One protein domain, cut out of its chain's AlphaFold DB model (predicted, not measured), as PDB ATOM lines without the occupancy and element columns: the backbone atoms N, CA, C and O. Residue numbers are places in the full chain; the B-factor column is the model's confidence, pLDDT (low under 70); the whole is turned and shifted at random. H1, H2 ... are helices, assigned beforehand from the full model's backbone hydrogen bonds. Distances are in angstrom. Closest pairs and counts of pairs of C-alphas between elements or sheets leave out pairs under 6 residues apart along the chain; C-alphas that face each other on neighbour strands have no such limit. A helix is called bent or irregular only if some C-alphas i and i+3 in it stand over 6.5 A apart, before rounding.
ATOM      1  N   GLU A   4     254.997 210.987 201.255       67.56
ATOM      2  CA  GLU A   4     254.647 209.619 201.665       67.56
ATOM      3  C   GLU A   4     254.789 209.392 203.174       67.56
ATOM      4  O   GLU A   4     253.870 208.886 203.810       67.56
ATOM      5  N   LYS A   5     255.893 209.851 203.782       66.81
ATOM      6  CA  LYS A   5     256.070 209.799 205.244       66.81
ATOM      7  C   LYS A   5     255.092 210.716 205.980       66.81
ATOM      8  O   LYS A   5     254.723 210.438 207.111       66.81
ATOM      9  N   ALA A   6     254.653 211.811 205.362       67.50
ATOM     10  CA  ALA A   6     253.601 212.651 205.930       67.50
ATOM     11  C   ALA A   6     252.217 211.986 205.880       67.50
ATOM     12  O   ALA A   6     251.363 212.333 206.694       67.50
ATOM     13  N   LEU A   7     252.002 211.007 204.991       69.38
ATOM     14  CA  LEU A   7     250.736 210.269 204.901       69.38
ATOM     15  C   LEU A   7     250.539 209.313 206.071       69.38
ATOM     16  O   LEU A   7     249.424 209.199 206.571       69.38
ATOM     17  N   THR A   8     251.609 208.653 206.524       68.88
ATOM     18  CA  THR A   8     251.544 207.577 207.532       68.88
ATOM     19  C   THR A   8     251.049 208.038 208.899       68.88
ATOM     20  O   THR A   8     250.752 207.214 209.756       68.88
ATOM     21  N   HIS A   9     250.961 209.349 209.120       71.50
ATOM     22  CA  HIS A   9     250.510 209.930 210.379       71.50
ATOM     23  C   HIS A   9     249.103 210.527 210.312       71.50
ATOM     24  O   HIS A   9     248.609 210.984 211.346       71.50
ATOM     25  N   LEU A  10     248.458 210.533 209.139       79.81
ATOM     26  CA  LEU A  10     247.070 210.963 209.014       79.81
ATOM     27  C   LEU A  10     246.141 209.867 209.531       79.81
ATOM     28  O   LEU A  10     246.231 208.714 209.118       79.81
ATOM     29  N   ASP A  11     245.207 210.256 210.394       81.38
ATOM     30  CA  ASP A  11     244.189 209.362 210.950       81.38
ATOM     31  C   ASP A  11     243.088 209.125 209.898       81.38
ATOM     32  O   ASP A  11     241.946 209.571 210.041       81.38
ATOM     33  N   LEU A  12     243.454 208.510 208.767       79.38
ATOM     34  CA  LEU A  12     242.552 208.319 207.634       79.38
ATOM     35  C   LEU A  12     241.357 207.463 208.044       79.38
ATOM     36  O   LEU A  12     240.255 207.717 207.588       79.38
ATOM     37  N   ASP A  13     241.511 206.498 208.940       79.38
ATOM     38  CA  ASP A  13     240.415 205.696 209.495       79.38
ATOM     39  C   ASP A  13     239.261 206.551 210.062       79.38
ATOM     40  O   ASP A  13     238.096 206.162 209.946       79.38
ATOM     41  N   LYS A  14     239.543 207.765 210.559       75.50
ATOM     42  CA  LYS A  14     238.512 208.721 210.998       75.50
ATOM     43  C   LYS A  14     237.651 209.258 209.855       75.50
ATOM     44  O   LYS A  14     236.515 209.634 210.099       75.50
ATOM     45  N   ILE A  15     238.125 209.223 208.608       70.94
ATOM     46  CA  ILE A  15     237.340 209.591 207.413       70.94
ATOM     47  C   ILE A  15     236.100 208.699 207.263       70.94
ATOM     48  O   ILE A  15     235.065 209.171 206.799       70.94
ATOM     49  N   ALA A  16     236.178 207.429 207.680       68.12
ATOM     50  CA  ALA A  16     235.030 206.523 207.643       68.12
ATOM     51  C   ALA A  16     233.985 206.831 208.733       68.12
ATOM     52  O   ALA A  16     232.868 206.320 208.674       68.12
ATOM     53  N   LYS A  17     234.337 207.654 209.729       76.75
ATOM     54  CA  LYS A  17     233.522 207.954 210.908       76.75
ATOM     55  C   LYS A  17     232.980 209.376 210.806       76.75
ATOM     56  O   LYS A  17     233.690 210.354 211.024       76.75
ATOM     57  N   VAL A  18     231.705 209.489 210.442       69.81
ATOM     58  CA  VAL A  18     231.027 210.774 210.192       69.81
ATOM     59  C   VAL A  18     231.058 211.703 211.416       69.81
ATOM     60  O   VAL A  18     231.218 212.909 211.261       69.81
ATOM     61  N   ASP A  19     230.979 211.153 212.627       76.38
ATOM     62  CA  ASP A  19     231.067 211.879 213.901       76.38
ATOM     63  C   ASP A  19     232.471 212.438 214.199       76.38
ATOM     64  O   ASP A  19     232.633 213.285 215.074       76.38
ATOM     65  N   LYS A  20     233.493 211.990 213.460       82.06
ATOM     66  CA  LYS A  20     234.900 212.386 213.625       82.06
ATOM     67  C   LYS A  20     235.414 213.311 212.529       82.06
ATOM     68  O   LYS A  20     236.612 213.585 212.468       82.06
ATOM     69  N   VAL A  21     234.528 213.819 211.675       82.25
ATOM     70  CA  VAL A  21     234.912 214.713 210.576       82.25
ATOM     71  C   VAL A  21     235.512 216.021 211.081       82.25
ATOM     72  O   VAL A  21     236.538 216.443 210.551       82.25
ATOM     73  N   ASP A  22     234.933 216.639 212.108       84.62
ATOM     74  CA  ASP A  22     235.474 217.876 212.683       84.62
ATOM     75  C   ASP A  22     236.865 217.639 213.283       84.62
ATOM     76  O   ASP A  22     237.796 218.392 212.982       84.62
ATOM     77  N   ASP A  23     237.029 216.546 214.035       86.38
ATOM     78  CA  ASP A  23     238.309 216.129 214.620       86.38
ATOM     79  C   ASP A  23     239.376 215.930 213.534       86.38
ATOM     80  O   ASP A  23     240.515 216.370 213.683       86.38
ATOM     81  N   PHE A  24     239.022 215.281 212.419       85.88
ATOM     82  CA  PHE A  24     239.937 215.055 211.300       85.88
ATOM     83  C   PHE A  24     240.300 216.365 210.588       85.88
ATOM     84  O   PHE A  24     241.483 216.666 210.408       85.88
ATOM     85  N   VAL A  25     239.292 217.157 210.207       84.62
ATOM     86  CA  VAL A  25     239.459 218.390 209.423       84.62
ATOM     87  C   VAL A  25     240.231 219.458 210.196       84.62
ATOM     88  O   VAL A  25     241.006 220.205 209.604       84.62
ATOM     89  N   THR A  26     240.041 219.529 211.512       87.12
ATOM     90  CA  THR A  26     240.748 220.482 212.379       87.12
ATOM     91  C   THR A  26     242.052 219.926 212.952       87.12
ATOM     92  O   THR A  26     242.758 220.640 213.667       87.12
ATOM     93  N   SER A  27     242.415 218.679 212.623       88.38
ATOM     94  CA  SER A  27     243.578 218.033 213.226       88.38
ATOM     95  C   SER A  27     244.889 218.768 212.895       88.38
ATOM     96  O   SER A  27     245.156 219.098 211.731       88.38
ATOM     97  N   PRO A  28     245.785 218.953 213.885       88.06
ATOM     98  CA  PRO A  28     247.128 219.482 213.640       88.06
ATOM     99  C   PRO A  28     247.910 218.658 212.613       88.06
ATOM    100  O   PRO A  28     248.640 219.213 211.797       88.06
ATOM    101  N   LYS A  29     247.699 217.335 212.606       86.25
ATOM    102  CA  LYS A  29     248.299 216.396 211.651       86.25
ATOM    103  C   LYS A  29     247.907 216.715 210.207       86.25
ATOM    104  O   LYS A  29     248.779 216.777 209.340       86.25
ATOM    105  N   LEU A  30     246.619 216.964 209.946       86.25
ATOM    106  CA  LEU A  30     246.157 217.358 208.616       86.25
ATOM    107  C   LEU A  30     246.745 218.712 208.208       86.25
ATOM    108  O   LEU A  30     247.219 218.849 207.085       86.25
ATOM    109  N   ASN A  31     246.784 219.686 209.120       87.19
ATOM    110  CA  ASN A  31     247.379 220.995 208.840       87.19
ATOM    111  C   ASN A  31     248.876 220.901 208.509       87.19
ATOM    112  O   ASN A  31     249.333 221.515 207.545       87.19
ATOM    113  N   GLN A  32     249.630 220.090 209.251       88.62
ATOM    114  CA  GLN A  32     251.044 219.843 208.977       88.62
ATOM    115  C   GLN A  32     251.244 219.184 207.605       88.62
ATOM    116  O   GLN A  32     252.101 219.608 206.827       88.62
ATOM    117  N   TRP A  33     250.425 218.186 207.272       88.81
ATOM    118  CA  TRP A  33     250.459 217.552 205.957       88.81
ATOM    119  C   TRP A  33     250.128 218.538 204.825       88.81
ATOM    120  O   TRP A  33     250.827 218.556 203.812       88.81
ATOM    121  N   ILE A  34     249.120 219.404 205.003       88.19
ATOM    122  CA  ILE A  34     248.777 220.461 204.036       88.19
ATOM    123  C   ILE A  34     249.970 221.400 203.817       88.19
ATOM    124  O   ILE A  34     250.242 221.760 202.671       88.19
ATOM    125  N   GLY A  35     250.695 221.758 204.882       88.38
ATOM    126  CA  GLY A  35     251.932 222.539 204.794       88.38
ATOM    127  C   GLY A  35     252.977 221.857 203.911       88.38
ATOM    128  O   GLY A  35     253.422 222.434 202.921       88.38
ATOM    129  N   HIS A  36     253.280 220.586 204.180       86.00
ATOM    130  CA  HIS A  36     254.224 219.810 203.367       86.00
ATOM    131  C   HIS A  36     253.778 219.633 201.908       86.00
ATOM    132  O   HIS A  36     254.599 219.688 200.987       86.00
ATOM    133  N   MET A  37     252.480 219.436 201.671       88.69
ATOM    134  CA  MET A  37     251.911 219.375 200.326       88.69
ATOM    135  C   MET A  37     252.100 220.710 199.594       88.69
ATOM    136  O   MET A  37     252.529 220.720 198.441       88.69
ATOM    137  N   ALA A  38     251.803 221.835 200.251       88.50
ATOM    138  CA  ALA A  38     251.991 223.164 199.681       88.50
ATOM    139  C   ALA A  38     253.467 223.433 199.358       88.50
ATOM    140  O   ALA A  38     253.763 223.941 198.277       88.50
ATOM    141  N   ASP A  39     254.380 223.031 200.246       87.31
ATOM    142  CA  ASP A  39     255.824 223.124 200.033       87.31
ATOM    143  C   ASP A  39     256.274 222.326 198.813       87.31
ATOM    144  O   ASP A  39     256.958 222.858 197.941       87.31
ATOM    145  N   THR A  40     255.824 221.077 198.701       83.75
ATOM    146  CA  THR A  40     256.169 220.222 197.559       83.75
ATOM    147  C   THR A  40     255.624 220.795 196.252       83.75
ATOM    148  O   THR A  40     256.323 220.837 195.241       83.75
ATOM    149  N   ASN A  41     254.393 221.312 196.270       88.00
ATOM    150  CA  ASN A  41     253.762 221.908 195.096       88.00
ATOM    151  C   ASN A  41     254.467 223.173 194.592       88.00
ATOM    152  O   ASN A  41     254.327 223.487 193.410       88.00
ATOM    153  N   ARG A  42     255.225 223.900 195.432       85.75
ATOM    154  CA  ARG A  42     256.025 225.053 194.969       85.75
ATOM    155  C   ARG A  42     257.098 224.656 193.961       85.75
ATOM    156  O   ARG A  42     257.500 225.484 193.153       85.75
ATOM    157  N   HIS A  43     257.528 223.401 193.997       82.56
ATOM    158  CA  HIS A  43     258.539 222.856 193.100       82.56
ATOM    159  C   HIS A  43     257.931 222.042 191.948       82.56
ATOM    160  O   HIS A  43     258.663 221.419 191.184       82.56
ATOM    161  N   ALA A  44     256.600 222.031 191.798       80.44
ATOM    162  CA  ALA A  44     255.947 221.322 190.705       80.44
ATOM    163  C   ALA A  44     256.182 222.039 189.365       80.44
ATOM    164  O   ALA A  44     255.880 223.224 189.223       80.44
ATOM    165  N   SER A  45     256.642 221.298 188.353       78.44
ATOM    166  CA  SER A  45     256.888 221.822 187.000       78.44
ATOM    167  C   SER A  45     255.616 222.304 186.292       78.44
ATOM    168  O   SER A  45     255.687 223.088 185.348       78.44
ATOM    169  N   SER A  46     254.435 221.860 186.737       79.25
ATOM    170  CA  SER A  46     253.155 222.342 186.226       79.25
ATOM    171  C   SER A  46     252.054 222.298 187.290       79.25
ATOM    172  O   SER A  46     252.011 221.433 188.167       79.25
ATOM    173  N   LYS A  47     251.063 223.189 187.152       73.50
ATOM    174  CA  LYS A  47     249.850 223.180 187.992       73.50
ATOM    175  C   LYS A  47     249.014 221.904 187.838       73.50
ATOM    176  O   LYS A  47     248.168 221.639 188.687       73.50
ATOM    177  N   LYS A  48     249.189 221.137 186.754       71.50
ATOM    178  CA  LYS A  48     248.468 219.870 186.544       71.50
ATOM    179  C   LYS A  48     249.013 218.755 187.442       71.50
ATOM    180  O   LYS A  48     248.248 217.846 187.767       71.50
ATOM    181  N   ASP A  49     250.272 218.879 187.853       73.69
ATOM    182  CA  ASP A  49     250.999 217.884 188.647       73.69
ATOM    183  C   ASP A  49     250.907 218.174 190.147       73.69
ATOM    184  O   ASP A  49     251.053 217.264 190.961       73.69
ATOM    185  N   ALA A  50     250.558 219.414 190.508       82.81
ATOM    186  CA  ALA A  50     250.304 219.815 191.883       82.81
ATOM    187  C   ALA A  50     249.266 218.902 192.565       82.81
ATOM    188  O   ALA A  50     248.181 218.620 192.041       82.81
ATOM    189  N   MET A  51     249.604 218.454 193.771       86.50
ATOM    190  CA  MET A  51     248.716 217.692 194.638       86.50
ATOM    191  C   MET A  51     247.670 218.620 195.263       86.50
ATOM    192  O   MET A  51     247.966 219.750 195.642       86.50
ATOM    193  N   THR A  52     246.436 218.149 195.410       89.69
ATOM    194  CA  THR A  52     245.406 218.849 196.190       89.69
ATOM    195  C   THR A  52     244.905 217.942 197.298       89.69
ATOM    196  O   THR A  52     245.014 216.721 197.190       89.69
ATOM    197  N   ILE A  53     244.300 218.530 198.334       89.94
ATOM    198  CA  ILE A  53     243.691 217.774 199.438       89.94
ATOM    199  C   ILE A  53     242.692 216.752 198.881       89.94
ATOM    200  O   ILE A  53     242.782 215.573 199.192       89.94
ATOM    201  N   THR A  54     241.786 217.170 197.993       92.06
ATOM    202  CA  THR A  54     240.790 216.260 197.415       92.06
ATOM    203  C   THR A  54     241.423 215.155 196.567       92.06
ATOM    204  O   THR A  54     241.035 214.002 196.710       92.06
ATOM    205  N   LYS A  55     242.417 215.473 195.721       91.44
ATOM    206  CA  LYS A  55     243.116 214.468 194.895       91.44
ATOM    207  C   LYS A  55     243.799 213.422 195.774       91.44
ATOM    208  O   LYS A  55     243.735 212.236 195.468       91.44
ATOM    209  N   PHE A  56     244.412 213.869 196.864       89.75
ATOM    210  CA  PHE A  56     245.021 212.996 197.852       89.75
ATOM    211  C   PHE A  56     243.984 212.106 198.551       89.75
ATOM    212  O   PHE A  56     244.124 210.890 198.552       89.75
ATOM    213  N   LEU A  57     242.911 212.680 199.096       89.62
ATOM    214  CA  LEU A  57     241.890 211.898 199.798       89.62
ATOM    215  C   LEU A  57     241.253 210.842 198.879       89.62
ATOM    216  O   LEU A  57     241.077 209.699 199.295       89.62
ATOM    217  N   VAL A  58     240.972 211.199 197.620       92.25
ATOM    218  CA  VAL A  58     240.427 210.262 196.622       92.25
ATOM    219  C   VAL A  58     241.436 209.167 196.281       92.25
ATOM    220  O   VAL A  58     241.034 208.018 196.134       92.25
ATOM    221  N   SER A  59     242.738 209.470 196.197       90.00
ATOM    222  CA  SER A  59     243.746 208.435 195.926       90.00
ATOM    223  C   SER A  59     243.900 207.438 197.072       90.00
ATOM    224  O   SER A  59     244.242 206.288 196.823       90.00
ATOM    225  N   GLN A  60     243.644 207.861 198.314       87.75
ATOM    226  CA  GLN A  60     243.748 206.985 199.479       87.75
ATOM    227  C   GLN A  60     242.471 206.188 199.754       87.75
ATOM    228  O   GLN A  60     242.557 205.059 200.222       87.75
ATOM    229  N   ARG A  61     241.293 206.784 199.530       88.50
ATOM    230  CA  ARG A  61     239.999 206.268 200.028       88.50
ATOM    231  C   ARG A  61     238.940 206.068 198.947       88.50
ATOM    232  O   ARG A  61     237.848 205.578 199.214       88.50
ATOM    233  N   GLY A  62     239.251 206.442 197.713       92.50
ATOM    234  CA  GLY A  62     238.301 206.413 196.612       92.50
ATOM    235  C   GLY A  62     237.244 207.513 196.705       92.50
ATOM    236  O   GLY A  62     237.103 208.231 197.696       92.50
ATOM    237  N   ASP A  63     236.487 207.665 195.624       94.62
ATOM    238  CA  ASP A  63     235.509 208.744 195.487       94.62
ATOM    239  C   ASP A  63     234.358 208.647 196.495       94.62
ATOM    240  O   ASP A  63     233.900 209.665 197.016       94.62
ATOM    241  N   ASP A  64     233.911 207.428 196.787       93.25
ATOM    242  CA  ASP A  64     232.694 207.169 197.552       93.25
ATOM    243  C   ASP A  64     232.844 207.529 199.038       93.25
ATOM    244  O   ASP A  64     231.987 208.199 199.620       93.25
ATOM    245  N   GLU A  65     233.971 207.158 199.651       91.50
ATOM    246  CA  GLU A  65     234.284 207.534 201.032       91.50
ATOM    247  C   GLU A  65     234.551 209.035 201.156       91.50
ATOM    248  O   GLU A  65     234.103 209.673 202.112       91.50
ATOM    249  N   VAL A  66     235.203 209.633 200.156       92.75
ATOM    250  CA  VAL A  66     235.445 211.078 200.136       92.75
ATOM    251  C   VAL A  66     234.141 211.859 200.003       92.75
ATOM    252  O   VAL A  66     233.957 212.845 200.711       92.75
ATOM    253  N   VAL A  67     233.183 211.413 199.187       94.31
ATOM    254  CA  VAL A  67     231.858 212.052 199.111       94.31
ATOM    255  C   VAL A  67     231.150 212.032 200.466       94.31
ATOM    256  O   VAL A  67     230.563 213.045 200.859       94.31
ATOM    257  N   LYS A  68     231.213 210.918 201.204       91.88
ATOM    258  CA  LYS A  68     230.616 210.813 202.547       91.88
ATOM    259  C   LYS A  68     231.282 211.782 203.521       91.88
ATOM    260  O   LYS A  68     230.580 212.556 204.171       91.88
ATOM    261  N   LEU A  69     232.615 211.810 203.545       91.19
ATOM    262  CA  LEU A  69     233.398 212.742 204.361       91.19
ATOM    263  C   LEU A  69     233.023 214.198 204.079       91.19
ATOM    264  O   LEU A  69     232.745 214.967 204.994       91.19
ATOM    265  N   LEU A  70     233.016 214.592 202.807       92.94
ATOM    266  CA  LEU A  70     232.759 215.975 202.418       92.94
ATOM    267  C   LEU A  70     231.303 216.371 202.660       92.94
ATOM    268  O   LEU A  70     231.028 217.523 203.001       92.94
ATOM    269  N   SER A  71     230.374 215.422 202.548       92.38
ATOM    270  CA  SER A  71     228.972 215.627 202.914       92.38
ATOM    271  C   SER A  71     228.816 215.868 204.415       92.38
ATOM    272  O   SER A  71     228.136 216.816 204.803       92.38
ATOM    273  N   ALA A  72     229.499 215.079 205.246       91.88
ATOM    274  CA  ALA A  72     229.535 215.281 206.689       91.88
ATOM    275  C   ALA A  72     230.173 216.629 207.057       91.88
ATOM    276  O   ALA A  72     229.591 217.401 207.812       91.88
ATOM    277  N   ALA A  73     231.302 216.980 206.432       91.88
ATOM    278  CA  ALA A  73     231.969 218.257 206.674       91.88
ATOM    279  C   ALA A  73     231.044 219.432 206.340       91.88
ATOM    280  O   ALA A  73     230.950 220.384 207.103       91.88
ATOM    281  N   ARG A  74     230.294 219.354 205.233       93.50
ATOM    282  CA  ARG A  74     229.304 220.371 204.838       93.50
ATOM    283  C   ARG A  74     228.106 220.478 205.781       93.50
ATOM    284  O   ARG A  74     227.437 221.513 205.759       93.50
ATOM    285  N   ALA A  75     227.820 219.430 206.545       92.19
ATOM    286  CA  ALA A  75     226.757 219.399 207.539       92.19
ATOM    287  C   ALA A  75     227.236 219.805 208.944       92.19
ATOM    288  O   ALA A  75     226.399 219.999 209.814       92.19
ATOM    289  N   SER A  76     228.546 219.965 209.153       92.50
ATOM    290  CA  SER A  76     229.124 220.365 210.438       92.50
ATOM    291  C   SER A  76     228.591 221.715 210.929       92.50
ATOM    292  O   SER A  76     228.450 222.668 210.147       92.50
ATOM    293  N   ASP A  77     228.377 221.825 212.242       93.25
ATOM    294  CA  ASP A  77     228.060 223.082 212.926       93.25
ATOM    295  C   ASP A  77     229.257 224.042 212.930       93.25
ATOM    296  O   ASP A  77     229.093 225.266 212.816       93.25
ATOM    297  N   ASN A  78     230.481 223.504 212.916       92.94
ATOM    298  CA  ASN A  78     231.694 224.295 212.794       92.94
ATOM    299  C   ASN A  78     231.757 224.980 211.418       92.94
ATOM    300  O   ASN A  78     231.969 224.367 210.368       92.94
ATOM    301  N   LYS A  79     231.615 226.310 211.418       93.94
ATOM    302  CA  LYS A  79     231.575 227.134 210.199       93.94
ATOM    303  C   LYS A  79     232.822 226.976 209.323       93.94
ATOM    304  O   LYS A  79     232.701 227.036 208.097       93.94
ATOM    305  N   ALA A  80     234.000 226.789 209.920       89.56
ATOM    306  CA  ALA A  80     235.244 226.614 209.176       89.56
ATOM    307  C   ALA A  80     235.287 225.247 208.477       89.56
ATOM    308  O   ALA A  80     235.562 225.191 207.275       89.56
ATOM    309  N   VAL A  81     234.925 224.177 209.195       91.50
ATOM    310  CA  VAL A  81     234.826 222.814 208.642       91.50
ATOM    311  C   VAL A  81     233.804 222.775 207.514       91.50
ATOM    312  O   VAL A  81     234.111 222.326 206.409       91.50
ATOM    313  N   ARG A  82     232.629 223.364 207.742       94.94
ATOM    314  CA  ARG A  82     231.575 223.487 206.738       94.94
ATOM    315  C   ARG A  82     232.055 224.176 205.472       94.94
ATOM    316  O   ARG A  82     231.902 223.625 204.380       94.94
ATOM    317  N   LYS A  83     232.679 225.351 205.597       94.44
ATOM    318  CA  LYS A  83     233.236 226.093 204.455       94.44
ATOM    319  C   LYS A  83     234.271 225.262 203.692       94.44
ATOM    320  O   LYS A  83     234.254 225.259 202.460       94.44
ATOM    321  N   LEU A  84     235.143 224.545 204.403       91.12
ATOM    322  CA  LEU A  84     236.129 223.675 203.772       91.12
ATOM    323  C   LEU A  84     235.465 222.504 203.038       91.12
ATOM    324  O   LEU A  84     235.816 222.248 201.889       91.12
ATOM    325  N   GLY A  85     234.460 221.860 203.637       93.00
ATOM    326  CA  GLY A  85     233.692 220.784 203.008       93.00
ATOM    327  C   GLY A  85     233.069 221.208 201.675       93.00
ATOM    328  O   GLY A  85     233.178 220.491 200.681       93.00
ATOM    329  N   TYR A  86     232.485 222.411 201.606       94.88
ATOM    330  CA  TYR A  86     231.966 222.965 200.346       94.88
ATOM    331  C   TYR A  86     233.067 223.134 199.295       94.88
ATOM    332  O   TYR A  86     232.894 222.715 198.149       94.88
ATOM    333  N   LYS A  87     234.205 223.719 199.684       94.75
ATOM    334  CA  LYS A  87     235.335 223.938 198.774       94.75
ATOM    335  C   LYS A  87     235.884 222.618 198.234       94.75
ATOM    336  O   LYS A  87     236.068 222.482 197.027       94.75
ATOM    337  N   LEU A  88     236.137 221.651 199.112       94.38
ATOM    338  CA  LEU A  88     236.710 220.363 198.728       94.38
ATOM    339  C   LEU A  88     235.750 219.546 197.860       94.38
ATOM    340  O   LEU A  88     236.212 218.860 196.950       94.38
ATOM    341  N   GLN A  89     234.433 219.669 198.073       95.31
ATOM    342  CA  GLN A  89     233.439 219.028 197.211       95.31
ATOM    343  C   GLN A  89     233.448 219.618 195.800       95.31
ATOM    344  O   GLN A  89     233.371 218.881 194.819       95.31
ATOM    345  N   PHE A  90     233.559 220.942 195.694       95.62
ATOM    346  CA  PHE A  90     233.688 221.611 194.403       95.62
ATOM    347  C   PHE A  90     234.992 221.220 193.698       95.62
ATOM    348  O   PHE A  90     235.008 220.984 192.491       95.62
ATOM    349  N   ASP A  91     236.083 221.077 194.451       95.31
ATOM    350  CA  ASP A  91     237.342 220.566 193.912       95.31
ATOM    351  C   ASP A  91     237.217 219.091 193.466       95.31
ATOM    352  O   ASP A  91     237.797 218.730 192.443       95.31
ATOM    353  N   GLN A  92     236.397 218.261 194.132       96.31
ATOM    354  CA  GLN A  92     236.099 216.887 193.687       96.31
ATOM    355  C   GLN A  92     235.361 216.876 192.344       96.31
ATOM    356  O   GLN A  92     235.729 216.129 191.442       96.31
ATOM    357  N   PHE A  93     234.380 217.766 192.166       97.31
ATOM    358  CA  PHE A  93     233.658 217.893 190.897       97.31
ATOM    359  C   PHE A  93     234.598 218.267 189.751       97.31
ATOM    360  O   PHE A  93     234.542 217.659 188.685       97.31
ATOM    361  N   LYS A  94     235.523 219.207 189.976       95.38
ATOM    362  CA  LYS A  94     236.531 219.568 188.968       95.38
ATOM    363  C   LYS A  94     237.436 218.399 188.592       95.38
ATOM    364  O   LYS A  94     237.822 218.305 187.430       95.38
ATOM    365  N   LEU A  95     237.798 217.538 189.548       94.62
ATOM    366  CA  LEU A  95     238.594 216.343 189.257       94.62
ATOM    367  C   LEU A  95     237.836 215.400 188.319       94.62
ATOM    368  O   LEU A  95     238.409 214.958 187.327       94.62
ATOM    369  N   TRP A  96     236.551 215.156 188.577       97.31
ATOM    370  CA  TRP A  96     235.709 214.318 187.719       97.31
ATOM    371  C   TRP A  96     235.475 214.919 186.333       97.31
ATOM    372  O   TRP A  96     235.628 214.211 185.342       97.31
ATOM    373  N   ILE A  97     235.208 216.227 186.249       97.00
ATOM    374  CA  ILE A  97     235.066 216.941 184.969       97.00
ATOM    375  C   ILE A  97     236.363 216.842 184.162       97.00
ATOM    376  O   ILE A  97     236.336 216.517 182.980       97.00
ATOM    377  N   LYS A  98     237.518 217.074 184.798       93.31
ATOM    378  CA  LYS A  98     238.830 216.957 184.142       93.31
ATOM    379  C   LYS A  98     239.113 215.528 183.669       93.31
ATOM    380  O   LYS A  98     239.791 215.356 182.663       93.31
ATOM    381  N   ALA A  99     238.617 214.530 184.394       93.44
ATOM    382  CA  ALA A  99     238.701 213.124 184.017       93.44
ATOM    383  C   ALA A  99     237.643 212.707 182.975       93.44
ATOM    384  O   ALA A  99     237.613 211.541 182.597       93.44
ATOM    385  N   GLY A 100     236.775 213.621 182.527       95.69
ATOM    386  CA  GLY A 100     235.731 213.329 181.544       95.69
ATOM    387  C   GLY A 100     234.611 212.429 182.067       95.69
ATOM    388  O   GLY A 100     233.933 211.787 181.275       95.69
ATOM    389  N   LYS A 101     234.407 212.347 183.390       96.81
ATOM    390  CA  LYS A 101     233.358 211.491 183.964       96.81
ATOM    391  C   LYS A 101     231.977 212.081 183.691       96.81
ATOM    392  O   LYS A 101     231.588 213.076 184.305       96.81
ATOM    393  N   GLU A 102     231.197 211.441 182.831       97.50
ATOM    394  CA  GLU A 102     229.833 211.891 182.559       97.50
ATOM    395  C   GLU A 102     228.917 211.749 183.790       97.50
ATOM    396  O   GLU A 102     229.088 210.823 184.591       97.50
ATOM    397  N   PRO A 103     227.879 212.593 183.951       97.81
ATOM    398  CA  PRO A 103     226.946 212.486 185.078       97.81
ATOM    399  C   PRO A 103     226.254 211.116 185.205       97.81
ATOM    400  O   PRO A 103     225.914 210.690 186.312       97.81
ATOM    401  N   SER A 104     226.021 210.428 184.084       96.75
ATOM    402  CA  SER A 104     225.416 209.091 184.029       96.75
ATOM    403  C   SER A 104     226.372 208.012 184.550       96.75
ATOM    404  O   SER A 104     225.964 207.175 185.358       96.75
ATOM    405  N   GLN A 105     227.637 208.065 184.132       96.88
ATOM    406  CA  GLN A 105     228.723 207.200 184.583       96.88
ATOM    407  C   GLN A 105     229.008 207.424 186.068       96.88
ATOM    408  O   GLN A 105     228.972 206.479 186.855       96.88
ATOM    409  N   LEU A 106     229.187 208.682 186.477       95.69
ATOM    410  CA  LEU A 106     229.501 209.036 187.858       95.69
ATOM    411  C   LEU A 106     228.422 208.548 188.835       95.69
ATOM    412  O   LEU A 106     228.734 208.078 189.924       95.69
ATOM    413  N   ARG A 107     227.143 208.601 188.438       95.19
ATOM    414  CA  ARG A 107     226.034 208.066 189.244       95.19
ATOM    415  C   ARG A 107     226.172 206.563 189.525       95.19
ATOM    416  O   ARG A 107     225.668 206.120 190.554       95.19
ATOM    417  N   LYS A 108     226.771 205.795 188.612       95.88
ATOM    418  CA  LYS A 108     226.994 204.348 188.770       95.88
ATOM    419  C   LYS A 108     228.234 204.070 189.621       95.88
ATOM    420  O   LYS A 108     228.190 203.193 190.470       95.88
ATOM    421  N   GLU A 109     229.306 204.828 189.398       95.19
ATOM    422  CA  GLU A 109     230.594 204.644 190.084       95.19
ATOM    423  C   GLU A 109     230.601 205.143 191.531       95.19
ATOM    424  O   GLU A 109     231.333 204.606 192.356       95.19
ATOM    425  N   VAL A 110     229.814 206.181 191.831       96.25
ATOM    426  CA  VAL A 110     229.822 206.869 193.130       96.25
ATOM    427  C   VAL A 110     228.413 206.852 193.738       96.25
ATOM    428  O   VAL A 110     227.704 207.872 193.718       96.25
ATOM    429  N   PRO A 111     227.934 205.696 194.239       94.50
ATOM    430  CA  PRO A 111     226.593 205.568 194.807       94.50
ATOM    431  C   PRO A 111     226.348 206.496 196.006       94.50
ATOM    432  O   PRO A 111     225.201 206.905 196.223       94.50
ATOM    433  N   ALA A 112     227.397 206.900 196.736       94.12
ATOM    434  CA  ALA A 112     227.292 207.849 197.848       94.12
ATOM    435  C   ALA A 112     226.860 209.264 197.420       94.12
ATOM    436  O   ALA A 112     226.439 210.071 198.253       94.12
ATOM    437  N   LEU A 113     226.943 209.593 196.127       94.12
ATOM    438  CA  LEU A 113     226.584 210.910 195.620       94.12
ATOM    439  C   LEU A 113     225.071 211.135 195.743       94.12
ATOM    440  O   LEU A 113     224.278 210.499 195.047       94.12
ATOM    441  N   SER A 114     224.649 212.065 196.605       94.00
ATOM    442  CA  SER A 114     223.224 212.360 196.828       94.00
ATOM    443  C   SER A 114     222.531 212.936 195.584       94.00
ATOM    444  O   SER A 114     223.172 213.520 194.709       94.00
ATOM    445  N   LYS A 115     221.191 212.857 195.511       95.69
ATOM    446  CA  LYS A 115     220.410 213.437 194.395       95.69
ATOM    447  C   LYS A 115     220.737 214.919 194.167       95.69
ATOM    448  O   LYS A 115     220.957 215.315 193.028       95.69
ATOM    449  N   ARG A 116     220.822 215.716 195.240       93.62
ATOM    450  CA  ARG A 116     221.174 217.147 195.165       93.62
ATOM    451  C   ARG A 116     222.576 217.356 194.589       93.62
ATOM    452  O   ARG A 116     222.764 218.222 193.742       93.62
ATOM    453  N   MET A 117     223.545 216.543 195.009       94.62
ATOM    454  CA  MET A 117     224.918 216.634 194.508       94.62
ATOM    455  C   MET A 117     225.042 216.185 193.056       94.62
ATOM    456  O   MET A 117     225.777 216.815 192.310       94.62
ATOM    457  N   ARG A 118     224.290 215.164 192.626       96.06
ATOM    458  CA  ARG A 118     224.218 214.768 191.208       96.06
ATOM    459  C   ARG A 118     223.701 215.907 190.335       96.06
ATOM    460  O   ARG A 118     224.241 216.130 189.259       96.06
ATOM    461  N   THR A 119     222.675 216.626 190.794       97.56
ATOM    462  CA  THR A 119     222.158 217.800 190.078       97.56
ATOM    463  C   THR A 119     223.209 218.903 189.995       97.56
ATOM    464  O   THR A 119     223.462 219.403 188.906       97.56
ATOM    465  N   ALA A 120     223.864 219.232 191.112       96.12
ATOM    466  CA  ALA A 120     224.928 220.234 191.122       96.12
ATOM    467  C   ALA A 120     226.101 219.836 190.209       96.12
ATOM    468  O   ALA A 120     226.562 220.647 189.417       96.12
ATOM    469  N   TYR A 121     226.538 218.575 190.263       97.75
ATOM    470  CA  TYR A 121     227.596 218.064 189.394       97.75
ATOM    471  C   TYR A 121     227.227 218.170 187.914       97.75
ATOM    472  O   TYR A 121     228.041 218.632 187.122       97.75
ATOM    473  N   ARG A 122     226.000 217.777 187.542       98.12
ATOM    474  CA  ARG A 122     225.518 217.891 186.160       98.12
ATOM    475  C   ARG A 122     225.600 219.333 185.663       98.12
ATOM    476  O   ARG A 122     226.134 219.550 184.584       98.12
ATOM    477  N   GLN A 123     225.144 220.293 186.468       97.31
ATOM    478  CA  GLN A 123     225.209 221.704 186.096       97.31
ATOM    479  C   GLN A 123     226.655 222.161 185.866       97.31
ATOM    480  O   GLN A 123     226.949 222.804 184.865       97.31
ATOM    481  N   GLU A 124     227.575 221.810 186.769       97.06
ATOM    482  CA  GLU A 124     228.992 222.165 186.623       97.06
ATOM    483  C   GLU A 124     229.640 221.497 185.403       97.06
ATOM    484  O   GLU A 124     230.454 222.116 184.717       97.06
ATOM    485  N   TYR A 125     229.261 220.255 185.103       97.88
ATOM    486  CA  TYR A 125     229.726 219.520 183.930       97.88
ATOM    487  C   TYR A 125     229.260 220.184 182.627       97.88
ATOM    488  O   TYR A 125     230.074 220.474 181.753       97.88
ATOM    489  N   GLU A 126     227.970 220.503 182.520       97.38
ATOM    490  CA  GLU A 126     227.388 221.194 181.363       97.38
ATOM    491  C   GLU A 126     227.981 222.599 181.184       97.38
ATOM    492  O   GLU A 126     228.371 222.976 180.078       97.38
ATOM    493  N   ASN A 127     228.156 223.348 182.277       97.19
ATOM    494  CA  ASN A 127     228.819 224.652 182.254       97.19
ATOM    495  C   ASN A 127     230.267 224.547 181.746       97.19
ATOM    496  O   ASN A 127     230.728 225.401 180.983       97.19
ATOM    497  N   ALA A 128     230.999 223.508 182.159       96.31
ATOM    498  CA  ALA A 128     232.362 223.271 181.701       96.31
ATOM    499  C   ALA A 128     232.415 222.929 180.204       96.31
ATOM    500  O   ALA A 128     233.279 223.459 179.502       96.31
ATOM    501  N   LEU A 129     231.474 222.118 179.707       95.00
ATOM    502  CA  LEU A 129     231.342 221.816 178.280       95.00
ATOM    503  C   LEU A 129     231.033 223.071 177.459       95.00
ATOM    504  O   LEU A 129     231.723 223.343 176.477       95.00
ATOM    505  N   ALA A 130     230.060 223.878 177.889       96.81
ATOM    506  CA  ALA A 130     229.706 225.125 177.213       96.81
ATOM    507  C   ALA A 130     230.896 226.097 177.157       96.81
ATOM    508  O   ALA A 130     231.193 226.683 176.117       96.81
ATOM    509  N   LYS A 131     231.641 226.222 178.263       95.12
ATOM    510  CA  LYS A 131     232.847 227.055 178.314       95.12
ATOM    511  C   LYS A 131     233.950 226.539 177.389       95.12
ATOM    512  O   LYS A 131     234.644 227.349 176.776       95.12
ATOM    513  N   ALA A 132     234.128 225.222 177.295       93.19
ATOM    514  CA  ALA A 132     235.093 224.616 176.384       93.19
ATOM    515  C   ALA A 132     234.711 224.857 174.916       93.19
ATOM    516  O   ALA A 132     235.569 225.256 174.130       93.19
ATOM    517  N   ALA A 133     233.429 224.709 174.565       94.19
ATOM    518  CA  ALA A 133     232.919 224.989 173.223       94.19
ATOM    519  C   ALA A 133     233.121 226.461 172.829       94.19
ATOM    520  O   ALA A 133     233.709 226.746 171.789       94.19
ATOM    521  N   ALA A 134     232.751 227.400 173.707       95.69
ATOM    522  CA  ALA A 134     232.958 228.829 173.469       95.69
ATOM    523  C   ALA A 134     234.449 229.199 173.339       95.69
ATOM    524  O   ALA A 134     234.816 230.101 172.587       95.69
ATOM    525  N   ALA A 135     235.336 228.519 174.073       94.19
ATOM    526  CA  ALA A 135     236.777 228.713 173.928       94.19
ATOM    527  C   ALA A 135     237.300 228.182 172.581       94.19
ATOM    528  O   ALA A 135     238.162 228.822 171.979       94.19
ATOM    529  N   ALA A 136     236.772 227.051 172.103       93.06
ATOM    530  CA  ALA A 136     237.119 226.481 170.803       93.06
ATOM    531  C   ALA A 136     236.639 227.363 169.638       93.06
ATOM    532  O   ALA A 136     237.399 227.604 168.704       93.06
ATOM    533  N   GLU A 137     235.424 227.910 169.722       92.44
ATOM    534  CA  GLU A 137     234.889 228.851 168.732       92.44
ATOM    535  C   GLU A 137     235.767 230.104 168.618       92.44
ATOM    536  O   GLU A 137     236.233 230.440 167.530       92.44
ATOM    537  N   LYS A 138     236.105 230.724 169.756       92.94
ATOM    538  CA  LYS A 138     237.014 231.882 169.802       92.94
ATOM    539  C   LYS A 138     238.404 231.565 169.258       92.94
ATOM    540  O   LYS A 138     239.059 232.435 168.690       92.94
ATOM    541  N   ALA A 139     238.899 230.347 169.470       92.31
ATOM    542  CA  ALA A 139     240.172 229.925 168.898       92.31
ATOM    543  C   ALA A 139     240.081 229.807 167.368       92.31
ATOM    544  O   ALA A 139     240.981 230.272 166.674       92.31
ATOM    545  N   ASN A 140     238.984 229.258 166.842       90.75
ATOM    546  CA  ASN A 140     238.757 229.125 165.403       90.75
ATOM    547  C   ASN A 140     238.579 230.487 164.708       90.75
ATOM    548  O   ASN A 140     239.142 230.714 163.642       90.75
ATOM    549  N   GLU A 141     237.857 231.423 165.329       91.50
ATOM    550  CA  GLU A 141     237.713 232.796 164.829       91.50
ATOM    551  C   GLU A 141     239.073 233.494 164.689       91.50
ATOM    552  O   GLU A 141     239.365 234.083 163.650       91.50
ATOM    553  N   LYS A 142     239.957 233.351 165.685       88.88
ATOM    554  CA  LYS A 142     241.324 233.893 165.616       88.88
ATOM    555  C   LYS A 142     242.138 233.301 164.470       88.88
ATOM    556  O   LYS A 142     242.903 234.024 163.835       88.88
ATOM    557  N   VAL A 143     241.991 232.000 164.212       90.00
ATOM    558  CA  VAL A 143     242.666 231.329 163.090       90.00
ATOM    559  C   VAL A 143     242.145 231.870 161.757       90.00
ATOM    560  O   VAL A 143     242.956 232.231 160.909       90.00
ATOM    561  N   ARG A 144     240.821 232.006 161.597       87.56
ATOM    562  CA  ARG A 144     240.192 232.580 160.393       87.56
ATOM    563  C   ARG A 144     240.646 234.018 160.133       87.56
ATOM    564  O   ARG A 144     241.168 234.294 159.062       87.56
ATOM    565  N   ALA A 145     240.568 234.888 161.142       87.75
ATOM    566  CA  ALA A 145     241.011 236.279 161.025       87.75
ATOM    567  C   ALA A 145     242.502 236.397 160.659       87.75
ATOM    568  O   ALA A 145     242.895 237.300 159.927       87.75
ATOM    569  N   SER A 146     243.342 235.472 161.138       80.88
ATOM    570  CA  SER A 146     244.767 235.440 160.782       80.88
ATOM    571  C   SER A 146     245.001 234.968 159.342       80.88
ATOM    572  O   SER A 146     245.933 235.440 158.697       80.88
ATOM    573  N   ALA A 147     244.168 234.059 158.826       79.94
ATOM    574  CA  ALA A 147     244.244 233.584 157.445       79.94
ATOM    575  C   ALA A 147     243.825 234.669 156.437       79.94
ATOM    576  O   ALA A 147     244.496 234.839 155.418       79.94
ATOM    577  N   ASP A 148     242.793 235.454 156.760       75.88
ATOM    578  CA  ASP A 148     242.329 236.566 155.918       75.88
ATOM    579  C   ASP A 148     243.385 237.681 155.800       75.88
ATOM    580  O   ASP A 148     243.544 238.279 154.739       75.88
ATOM    581  N   ILE A 149     244.186 237.923 156.846       66.12
ATOM    582  CA  ILE A 149     245.289 238.904 156.810       66.12
ATOM    583  C   ILE A 149     246.445 238.444 155.901       66.12
ATOM    584  O   ILE A 149     247.118 239.276 155.296       66.12
ATOM    585  N   ILE A 150     246.692 237.135 155.784       62.12
ATOM    586  CA  ILE A 150     247.800 236.593 154.979       62.12
ATOM    587  C   ILE A 150     247.454 236.575 153.479       62.12
ATOM    588  O   ILE A 150     248.351 236.719 152.651       62.12
ATOM    589  N   PHE A 151     246.171 236.446 153.119       58.31
ATOM    590  CA  PHE A 151     245.714 236.402 151.721       58.31
ATOM    591  C   PHE A 151     245.366 237.772 151.113       58.31
ATOM    592  O   PHE A 151     245.139 237.865 149.907       58.31
ATOM    593  N   VAL A 152     245.369 238.849 151.908       56.28
ATOM    594  CA  VAL A 152     245.210 240.232 151.428       56.28
ATOM    595  C   VAL A 152     246.582 240.910 151.379       56.28
ATOM    596  O   VAL A 152     246.912 241.771 152.193       56.28
TER     597      VAL A 152
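This is residues 4 to 152 of the 154 residues of an uncharacterized protein of Phytophthora sojae (strain P6497) (UniProt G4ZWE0). A small helical body has one very long helix, H8, running out of it as a straight arm; residues 130 to 152, of which 130 to 151 belong to H8, stick out free. In the body, the bent helix H5 folds back through its arm H5b on H6 as a helical hairpin, with H2 and H3 packed on H5b; H4, with the short H1 on it, lies off to one side, and H7 packs on the first part of H8. The printed part has 149 residues with eight named helices, H1 to H8 in order along the chain, and no named strand: all helix. The whole is loose, with a radius of gyration of the C-alphas of 19.4 A, and elongated, spanning 69 by 39 by 27 A, a length that the arm of H8 makes.

H1 holds residues 4 to 7 and begins at C-alpha 4, (254.647, 209.619, 201.665). H2 holds residues 12 to 16. H3, residues 18 to 25, is irregular: C-alphas 19 and 22 are 7.5 A apart. H4, residues 28 to 41, is 19.8 A long from first to last C-alpha. H5, residues 53 to 75, was assigned as one helix by its hydrogen bonds but is bent, with C-alphas 60 and 63 9.3 A apart; its arms are H5a, residues 53 to 60, 10.8 A long, and H5b, residues 63 to 75, 18.3 A long. H6, residues 79 to 98, is 28.9 A long and begins at C-alpha 79, (231.575, 227.134, 210.199). H7 holds residues 103 to 109. H8, residues 115 to 151, is the longest helix, 54.7 A, and ends at C-alpha 151, (245.714, 236.402, 151.721).

The hub is H5, which touches three other helices. H5b and H6 form a helical hairpin at a shallow tilt of 31 degrees, opposite ways; their closest C-alphas, of Arg 74 and Arg 82, are 4.3 A apart. H5a only just touches H5b, with 3 pairs of C-alphas within 8 A, the closest those of Val 58 and Val 66 at 6.2 A. H5a touches H6 at a steep tilt of 67 degrees, closest at the C-alphas of Thr 54 and Leu 88, 5.9 A. H3 touches H5b about perpendicular, at 85 degrees, closest at the C-alphas of Val 18 and Ala 72, 5.9 A. H2 touches H5b too, the C-alphas of Ile 15 and Leu 69 being closest at 5.9 A, while H2 and H3 touch only at the corner. H4 only just touches H1, with 3 pairs of C-alphas within 8 A, the closest those of Ala 6 and Trp 33 at 5.8 A; H4 and H6 are apart. H8 touches H6 with residues 121 to 128 alone, at a steep tilt of 52 degrees, the same way; the C-alphas of Ile 97 and Tyr 125 are closest at 6.0 A. H7 and H8 touch at a steep tilt of 50 degrees, opposite ways, closest at the C-alphas of Pro 103 and Arg 122, 5.7 A. The helix packing is mostly crossed, with 1 of 6 touching pairs that have a tilt at a shallow one. Every O i to N i+4 pair is within hydrogen-bond range in H4, H5a, H5b, H6 and H8; H3 has 2 of 4, H7 2 of 3, and H2 0 of 1 but 2 of 2 O i to N i+3 pairs, while H1 is too short for an O i to N i+4 pair.

The C-alphas of Asp 19 and Val 152 are the two farthest apart, at 70.0 A. Without the stretches that stand free, residues 43 to 48 and 130 to 152, the body has 120 residues and spans 37 by 33 by 23 A. The link from H4 to H5, 11 residues, is long; the other links are tight. The printed part has no cut. Its mean pLDDT is 88.4, and residues 4 to 8, 16, 18 and 149 to 152 are under 70.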